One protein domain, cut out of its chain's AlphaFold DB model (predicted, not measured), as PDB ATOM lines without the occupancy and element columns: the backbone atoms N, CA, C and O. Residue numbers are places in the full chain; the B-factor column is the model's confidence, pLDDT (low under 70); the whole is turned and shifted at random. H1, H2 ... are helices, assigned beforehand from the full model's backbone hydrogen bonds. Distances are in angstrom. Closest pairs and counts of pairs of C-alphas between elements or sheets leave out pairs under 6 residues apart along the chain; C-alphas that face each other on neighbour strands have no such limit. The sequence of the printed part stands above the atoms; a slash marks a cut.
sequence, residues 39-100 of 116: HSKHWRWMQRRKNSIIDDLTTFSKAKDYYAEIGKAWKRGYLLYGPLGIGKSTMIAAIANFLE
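This is residues 39 to 100 of the 116 residues of an uncharacterized protein of Coptis chinensis (UniProt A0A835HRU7). One long helix, H1, makes most of the length of a loose rod; the short helix H2 follows at its far end, and a long stretch without a named element then folds back beside H1 to H3, a shorter helix that runs the same way as H1 and comes close to it near Ile 54. Residues 68 to 73, of which 68 to 70 belong to H2, stick out. The printed part has 62 residues with three named helices, in the order H1, H2, H3, and no named strand; the class is all helix. The whole is loose, with a radius of gyration of the C-alphas of 14.1 A and spans of 45 by 18 by 17 A.

H1, residues 39 to 62, begins at C-alpha 39 at (21.663, -13.869, 50.894) and is 34.8 A long from first to last C-alpha. H2 is residues 64 to 70, 10.1 A long, and ends at C-alpha 70 at (2.503, -48.447, 32.032). H3, residues 88 to 99, is 16.7 A long and ends at C-alpha 99 at (21.991, -39.589, 43.559).

H1 and H2 meet only through their link, the single residue Ala 63. H1 and H3 are close but not clearly touching; their closest C-alphas, those of Ile 54 and Ile 95, are 7.8 A apart. They run the same way at a shallow tilt of 31 degrees. H2 and H3 are apart. In H1, H2 and H3 every O i to N i+4 pair is within hydrogen-bond range.

The two C-alphas farthest apart, those of Ser 40 and Glu 69, are 44.7 A apart. The printed part has no cut. The link from H1 to H2 is tight, and the link from H2 to H3, residues 71 to 87, is long. The mean pLDDT of the printed part is 74.8; residues 39 to 46, 74, 82 to 85 and 100 are under 70.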
ATOM      1  N   HIS A  39      21.005 -12.561  50.885       62.97
ATOM      2  CA  HIS A  39      21.663 -13.869  50.894       62.97
ATOM      3  C   HIS A  39      21.117 -14.783  51.995       62.97
ATOM      4  O   HIS A  39      20.867 -15.959  51.737       62.97
ATOM      5  N   SER A  40      20.899 -14.263  53.205       58.06
ATOM      6  CA  SER A  40      20.446 -15.060  54.352       58.06
ATOM      7  C   SER A  40      19.010 -15.580  54.169       58.06
ATOM      8  O   SER A  40      18.714 -16.752  54.427       58.06
ATOM      9  N   LYS A  41      18.115 -14.744  53.622       62.56
ATOM     10  CA  LYS A  41      16.740 -15.144  53.271       62.56
ATOM     11  C   LYS A  41      16.724 -16.186  52.147       62.56
ATOM     12  O   LYS A  41      15.990 -17.173  52.235       62.56
ATOM     13  N   HIS A  42      17.563 -16.014  51.124       68.88
ATOM     14  CA  HIS A  42      17.610 -16.928  49.982       68.88
ATOM     15  C   HIS A  42      18.288 -18.269  50.308       68.88
ATOM     16  O   HIS A  42      17.847 -19.314  49.829       68.88
ATOM     17  N   TRP A  43      19.298 -18.280  51.182       63.84
ATOM     18  CA  TRP A  43      19.924 -19.514  51.667       63.84
ATOM     19  C   TRP A  43      18.920 -20.421  52.373       63.84
ATOM     20  O   TRP A  43      18.842 -21.615  52.084       63.84
ATOM     21  N   ARG A  44      18.081 -19.848  53.244       67.94
ATOM     22  CA  ARG A  44      17.014 -20.597  53.922       67.94
ATOM     23  C   ARG A  44      15.995 -21.168  52.932       67.94
ATOM     24  O   ARG A  44      15.501 -22.277  53.125       67.94
ATOM     25  N   TRP A  45      15.694 -20.430  51.867       68.31
ATOM     26  CA  TRP A  45      14.824 -20.888  50.783       68.31
ATOM     27  C   TRP A  45      15.436 -22.064  50.007       68.31
ATOM     28  O   TRP A  45      14.735 -23.041  49.741       68.31
ATOM     29  N   MET A  46      16.742 -22.028  49.717       66.94
ATOM     30  CA  MET A  46      17.439 -23.132  49.048       66.94
ATOM     31  C   MET A  46      17.495 -24.395  49.904       66.94
ATOM     32  O   MET A  46      17.258 -25.476  49.378       66.94
ATOM     33  N   GLN A  47      17.721 -24.274  51.214       71.06
ATOM     34  CA  GLN A  47      17.716 -25.431  52.119       71.06
ATOM     35  C   GLN A  47      16.362 -26.152  52.123       71.06
ATOM     36  O   GLN A  47      16.306 -27.375  52.027       71.06
ATOM     37  N   ARG A  48      15.256 -25.399  52.150       76.31
ATOM     38  CA  ARG A  48      13.909 -25.990  52.085       76.31
ATOM     39  C   ARG A  48      13.629 -26.651  50.740       76.31
ATOM     40  O   ARG A  48      13.098 -27.757  50.700       76.31
ATOM     41  N   ARG A  49      14.005 -25.994  49.642       78.25
ATOM     42  CA  ARG A  49      13.813 -26.543  48.294       78.25
ATOM     43  C   ARG A  49      14.669 -27.772  48.027       78.25
ATOM     44  O   ARG A  49      14.171 -28.701  47.410       78.25
ATOM     45  N   LYS A  50      15.909 -27.807  48.521       78.44
ATOM     46  CA  LYS A  50      16.794 -28.972  48.409       78.44
ATOM     47  C   LYS A  50      16.105 -30.231  48.933       78.44
ATOM     48  O   LYS A  50      16.046 -31.218  48.213       78.44
ATOM     49  N   ASN A  51      15.570 -30.185  50.153       80.75
ATOM     50  CA  ASN A  51      14.944 -31.360  50.759       80.75
ATOM     51  C   ASN A  51      13.708 -31.812  49.980       80.75
ATOM     52  O   ASN A  51      13.559 -32.999  49.738       80.75
ATOM     53  N   SER A  52      12.876 -30.870  49.527       81.94
ATOM     54  CA  SER A  52      11.710 -31.195  48.697       81.94
ATOM     55  C   SER A  52      12.097 -31.839  47.363       81.94
ATOM     56  O   SER A  52      11.419 -32.759  46.925       81.94
ATOM     57  N   ILE A  53      13.187 -31.390  46.733       80.94
ATOM     58  CA  ILE A  53      13.680 -31.986  45.484       80.94
ATOM     59  C   ILE A  53      14.216 -33.396  45.742       80.94
ATOM     60  O   ILE A  53      13.918 -34.305  44.978       80.94
ATOM     61  N   ILE A  54      14.980 -33.597  46.819       79.75
ATOM     62  CA  ILE A  54      15.504 -34.922  47.175       79.75
ATOM     63  C   ILE A  54      14.358 -35.899  47.457       79.75
ATOM     64  O   ILE A  54      14.407 -37.026  46.980       79.75
ATOM     65  N   ASP A  55      13.329 -35.471  48.185       83.81
ATOM     66  CA  ASP A  55      12.185 -36.317  48.544       83.81
ATOM     67  C   ASP A  55      11.296 -36.677  47.335       83.81
ATOM     68  O   ASP A  55      10.841 -37.815  47.189       83.81
ATOM     69  N   ASP A  56      11.112 -35.739  46.398       83.12
ATOM     70  CA  ASP A  56      10.444 -36.024  45.119       83.12
ATOM     71  C   ASP A  56      11.277 -37.017  44.290       83.12
ATOM     72  O   ASP A  56      10.727 -37.965  43.736       83.12
ATOM     73  N   LEU A  57      12.609 -36.870  44.261       78.56
ATOM     74  CA  LEU A  57      13.513 -37.769  43.533       78.56
ATOM     75  C   LEU A  57      13.561 -39.187  44.125       78.56
ATOM     76  O   LEU A  57      13.576 -40.163  43.372       78.56
ATOM     77  N   THR A  58      13.561 -39.342  45.451       79.62
ATOM     78  CA  THR A  58      13.541 -40.667  46.101       79.62
ATOM     79  C   THR A  58      12.216 -41.385  45.861       79.62
ATOM     80  O   THR A  58      12.204 -42.587  45.585       79.62
ATOM     81  N   THR A  59      11.103 -40.653  45.906       81.50
ATOM     82  CA  THR A  59       9.771 -41.175  45.581       81.50
ATOM     83  C   THR A  59       9.675 -41.542  44.102       81.50
ATOM     84  O   THR A  59       9.183 -42.615  43.752       81.50
ATOM     85  N   PHE A  60      10.219 -40.701  43.223       76.38
ATOM     86  CA  PHE A  60      10.244 -40.934  41.783       76.38
ATOM     87  C   PHE A  60      11.083 -42.156  41.393       76.38
ATOM     88  O   PHE A  60      10.688 -42.899  40.497       76.38
ATOM     89  N   SER A  61      12.191 -42.408  42.097       73.94
ATOM     90  CA  SER A  61      13.013 -43.612  41.916       73.94
ATOM     91  C   SER A  61      12.215 -44.894  42.179       73.94
ATOM     92  O   SER A  61      12.271 -45.836  41.394       73.94
ATOM     93  N   LYS A  62      11.389 -44.909  43.234       78.19
ATOM     94  CA  LYS A  62      10.509 -46.049  43.559       78.19
ATOM     95  C   LYS A  62       9.365 -46.220  42.561       78.19
ATOM     96  O   LYS A  62       8.894 -47.329  42.351       78.19
ATOM     97  N   ALA A  63       8.928 -45.133  41.928       76.69
ATOM     98  CA  ALA A  63       7.896 -45.173  40.900       76.69
ATOM     99  C   ALA A  63       8.409 -45.697  39.543       76.69
ATOM    100  O   ALA A  63       7.606 -45.850  38.625       76.69
ATOM    101  N   LYS A  64       9.713 -45.980  39.394       75.75
ATOM    102  CA  LYS A  64      10.301 -46.530  38.162       75.75
ATOM    103  C   LYS A  64       9.552 -47.759  37.658       75.75
ATOM    104  O   LYS A  64       9.206 -47.811  36.480       75.75
ATOM    105  N   ASP A  65       9.290 -48.707  38.553       78.44
ATOM    106  CA  ASP A  65       8.652 -49.979  38.209       78.44
ATOM    107  C   ASP A  65       7.205 -49.749  37.747       78.44
ATOM    108  O   ASP A  65       6.777 -50.291  36.732       78.44
ATOM    109  N   TYR A  66       6.505 -48.806  38.385       78.88
ATOM    110  CA  TYR A  66       5.168 -48.369  37.977       78.88
ATOM    111  C   TYR A  66       5.156 -47.729  36.575       78.88
ATOM    112  O   TYR A  66       4.286 -48.020  35.758       78.88
ATOM    113  N   TYR A  67       6.136 -46.879  36.243       76.50
ATOM    114  CA  TYR A  67       6.238 -46.304  34.892       76.50
ATOM    115  C   TYR A  67       6.645 -47.340  33.835       76.50
ATOM    116  O   TYR A  67       6.219 -47.213  32.682       76.50
ATOM    117  N   ALA A  68       7.427 -48.356  34.217       78.19
ATOM    118  CA  ALA A  68       7.808 -49.462  33.345       78.19
ATOM    119  C   ALA A  68       6.600 -50.332  32.967       78.19
ATOM    120  O   ALA A  68       6.448 -50.672  31.797       78.19
ATOM    121  N   GLU A  69       5.699 -50.610  33.915       82.19
ATOM    122  CA  GLU A  69       4.456 -51.357  33.668       82.19
ATOM    123  C   GLU A  69       3.484 -50.615  32.736       82.19
ATOM    124  O   GLU A  69       2.805 -51.229  31.917       82.19
ATOM    125  N   ILE A  70       3.437 -49.281  32.815       85.00
ATOM    126  CA  ILE A  70       2.503 -48.447  32.032       85.00
ATOM    127  C   ILE A  70       3.077 -48.088  30.646       85.00
ATOM    128  O   ILE A  70       2.372 -47.536  29.800       85.00
ATOM    129  N   GLY A  71       4.360 -48.372  30.393       79.50
ATOM    130  CA  GLY A  71       5.019 -48.113  29.107       79.50
ATOM    131  C   GLY A  71       5.191 -46.626  28.766       79.50
ATOM    132  O   GLY A  71       5.291 -46.267  27.593       79.50
ATOM    133  N   LYS A  72       5.206 -45.732  29.766       79.44
ATOM    134  CA  LYS A  72       5.382 -44.281  29.563       79.44
ATOM    135  C   LYS A  72       6.842 -43.859  29.722       79.44
ATOM    136  O   LYS A  72       7.575 -44.388  30.551       79.44
ATOM    137  N   ALA A  73       7.250 -42.846  28.954       72.50
ATOM    138  CA  ALA A  73       8.593 -42.281  29.043       72.50
ATOM    139  C   ALA A  73       8.868 -41.707  30.448       72.50
ATOM    140  O   ALA A  73       8.208 -40.768  30.893       72.50
ATOM    141  N   TRP A  74       9.869 -42.261  31.129       69.62
ATOM    142  CA  TRP A  74      10.250 -41.895  32.491       69.62
ATOM    143  C   TRP A  74      11.203 -40.686  32.481       69.62
ATOM    144  O   TRP A  74      12.419 -40.838  32.389       69.62
ATOM    145  N   LYS A  75      10.654 -39.461  32.491       75.50
ATOM    146  CA  LYS A  75      11.428 -38.200  32.504       75.50
ATOM    147  C   LYS A  75      10.825 -37.187  33.484       75.50
ATOM    148  O   LYS A  75       9.608 -37.012  33.516       75.50
ATOM    149  N   ARG A  76      11.667 -36.486  34.252       74.25
ATOM    150  CA  ARG A  76      11.276 -35.423  35.201       74.25
ATOM    151  C   ARG A  76      12.253 -34.252  35.079       74.25
ATOM    152  O   ARG A  76      13.459 -34.473  35.076       74.25
ATOM    153  N   GLY A  77      11.742 -33.028  34.952       77.94
ATOM    154  CA  GLY A  77      12.554 -31.811  34.843       77.94
ATOM    155  C   GLY A  77      12.244 -30.825  35.968       77.94
ATOM    156  O   GLY A  77      11.079 -30.645  36.320       77.94
ATOM    157  N   TYR A  78      13.276 -30.177  36.513       74.19
ATOM    158  CA  TYR A  78      13.143 -29.132  37.532       74.19
ATOM    159  C   TYR A  78      13.740 -27.825  37.014       74.19
ATOM    160  O   TYR A  78      14.907 -27.786  36.634       74.19
ATOM    161  N   LEU A  79      12.959 -26.743  37.054       74.31
ATOM    162  CA  LEU A  79      13.437 -25.398  36.734       74.31
ATOM    163  C   LEU A  79      13.716 -24.627  38.029       74.31
ATOM    164  O   LEU A  79      12.796 -24.227  38.750       74.31
ATOM    165  N   LEU A  80      14.996 -24.420  38.348       72.25
ATOM    166  CA  LEU A  80      15.411 -23.615  39.497       72.25
ATOM    167  C   LEU A  80      15.733 -22.185  39.052       72.25
ATOM    168  O   LEU A  80      16.872 -21.873  38.723       72.25
ATOM    169  N   TYR A  81      14.750 -21.289  39.127       74.25
ATOM    170  CA  TYR A  81      14.957 -19.870  38.831       74.25
ATOM    171  C   TYR A  81      15.446 -19.081  40.055       74.25
ATOM    172  O   TYR A  81      15.081 -19.352  41.205       74.25
ATOM    173  N   GLY A  82      16.280 -18.069  39.827       69.06
ATOM    174  CA  GLY A  82      16.474 -16.930  40.726       69.06
ATOM    175  C   GLY A  82      17.849 -16.272  40.589       69.06
ATOM    176  O   GLY A  82      18.546 -16.549  39.621       69.06
ATOM    177  N   PRO A  83      18.230 -15.397  41.537       69.88
ATOM    178  CA  PRO A  83      19.343 -14.476  41.344       69.88
ATOM    179  C   PRO A  83      20.659 -15.207  41.067       69.88
ATOM    180  O   PRO A  83      20.978 -16.211  41.715       69.88
ATOM    181  N   LEU A  84      21.417 -14.684  40.105       65.25
ATOM    182  CA  LEU A  84      22.742 -15.177  39.748       65.25
ATOM    183  C   LEU A  84      23.690 -15.023  40.950       65.25
ATOM    184  O   LEU A  84      23.700 -13.991  41.616       65.25
ATOM    185  N   GLY A  85      24.483 -16.058  41.243       65.88
ATOM    186  CA  GLY A  85      25.498 -16.025  42.310       65.88
ATOM    187  C   GLY A  85      25.152 -16.759  43.614       65.88
ATOM    188  O   GLY A  85      25.984 -16.802  44.513       65.88
ATOM    189  N   ILE A  86      23.983 -17.404  43.719       71.25
ATOM    190  CA  ILE A  86      23.574 -18.164  44.925       71.25
ATOM    191  C   ILE A  86      23.911 -19.668  44.812       71.25
ATOM    192  O   ILE A  86      23.389 -20.505  45.537       71.25
ATOM    193  N   GLY A  87      24.778 -20.055  43.872       72.19
ATOM    194  CA  GLY A  87      25.228 -21.448  43.756       72.19
ATOM    195  C   GLY A  87      24.109 -22.445  43.431       72.19
ATOM    196  O   GLY A  87      24.206 -23.609  43.806       72.19
ATOM    197  N   LYS A  88      23.044 -22.015  42.735       79.38
ATOM    198  CA  LYS A  88      21.955 -22.902  42.281       79.38
ATOM    199  C   LYS A  88      22.494 -24.036  41.415       79.38
ATOM    200  O   LYS A  88      22.210 -25.195  41.697       79.38
ATOM    201  N   SER A  89      23.363 -23.708  40.461       74.69
ATOM    202  CA  SER A  89      24.060 -24.682  39.616       74.69
ATOM    203  C   SER A  89      24.974 -25.599  40.437       74.69
ATOM    204  O   SER A  89      24.983 -26.808  40.233       74.69
ATOM    205  N   THR A  90      25.678 -25.055  41.438       79.94
ATOM    206  CA  THR A  90      26.523 -25.840  42.358       79.94
ATOM    207  C   THR A  90      25.701 -26.821  43.198       79.94
ATOM    208  O   THR A  90      26.120 -27.955  43.409       79.94
ATOM    209  N   MET A  91      24.513 -26.417  43.655       78.75
ATOM    210  CA  MET A  91      23.606 -27.284  44.409       78.75
ATOM    211  C   MET A  91      23.054 -28.413  43.536       78.75
ATOM    212  O   MET A  91      23.032 -29.555  43.984       78.75
ATOM    213  N   ILE A  92      22.641 -28.109  42.303       77.12
ATOM    214  CA  ILE A  92      22.156 -29.111  41.346       77.12
ATOM    215  C   ILE A  92      23.256 -30.140  41.069       77.12
ATOM    216  O   ILE A  92      23.008 -31.333  41.208       77.12
ATOM    217  N   ALA A  93      24.487 -29.690  40.803       77.69
ATOM    218  CA  ALA A  93      25.636 -30.574  40.606       77.69
ATOM    219  C   ALA A  93      25.923 -31.466  41.831       77.69
ATOM    220  O   ALA A  93      26.233 -32.646  41.686       77.69
ATOM    221  N   ALA A  94      25.790 -30.937  43.052       80.94
ATOM    222  CA  ALA A  94      25.979 -31.723  44.272       80.94
ATOM    223  C   ALA A  94      24.889 -32.794  44.470       80.94
ATOM    224  O   ALA A  94      25.198 -33.900  44.905       80.94
ATOM    225  N   ILE A  95      23.630 -32.482  44.141       76.81
ATOM    226  CA  ILE A  95      22.514 -33.441  44.201       76.81
ATOM    227  C   ILE A  95      22.670 -34.516  43.115       76.81
ATOM    228  O   ILE A  95      22.436 -35.687  43.401       76.81
ATOM    229  N   ALA A  96      23.134 -34.135  41.918       76.88
ATOM    230  CA  ALA A  96      23.487 -35.047  40.824       76.88
ATOM    231  C   ALA A  96      24.428 -36.149  41.299       76.88
ATOM    232  O   ALA A  96      24.127 -37.333  41.202       76.88
ATOM    233  N   ASN A  97      25.552 -35.713  41.874       76.25
ATOM    234  CA  ASN A  97      26.616 -36.592  42.331       76.25
ATOM    235  C   ASN A  97      26.158 -37.465  43.499       76.25
ATOM    236  O   ASN A  97      26.621 -38.589  43.632       76.25
ATOM    237  N   PHE A  98      25.264 -36.954  44.352       71.69
ATOM    238  CA  PHE A  98      24.744 -37.711  45.487       71.69
ATOM    239  C   PHE A  98      23.782 -38.832  45.070       71.69
ATOM    240  O   PHE A  98      23.725 -39.855  45.743       71.69
ATOM    241  N   LEU A  99      23.016 -38.638  43.996       70.31
ATOM    242  CA  LEU A  99      21.991 -39.589  43.559       70.31
ATOM    243  C   LEU A  99      22.404 -40.412  42.323       70.31
ATOM    244  O   LEU A  99      21.602 -41.214  41.861       70.31
ATOM    245  N   GLU A 100      23.615 -40.203  41.792       66.94
ATOM    246  CA  GLU A 100      24.139 -40.842  40.569       66.94
ATOM    247  C   GLU A 100      23.207 -40.710  39.344       66.94
ATOM    248  O   GLU A 100      23.142 -41.594  38.494       66.94
TER     249      GLU A 100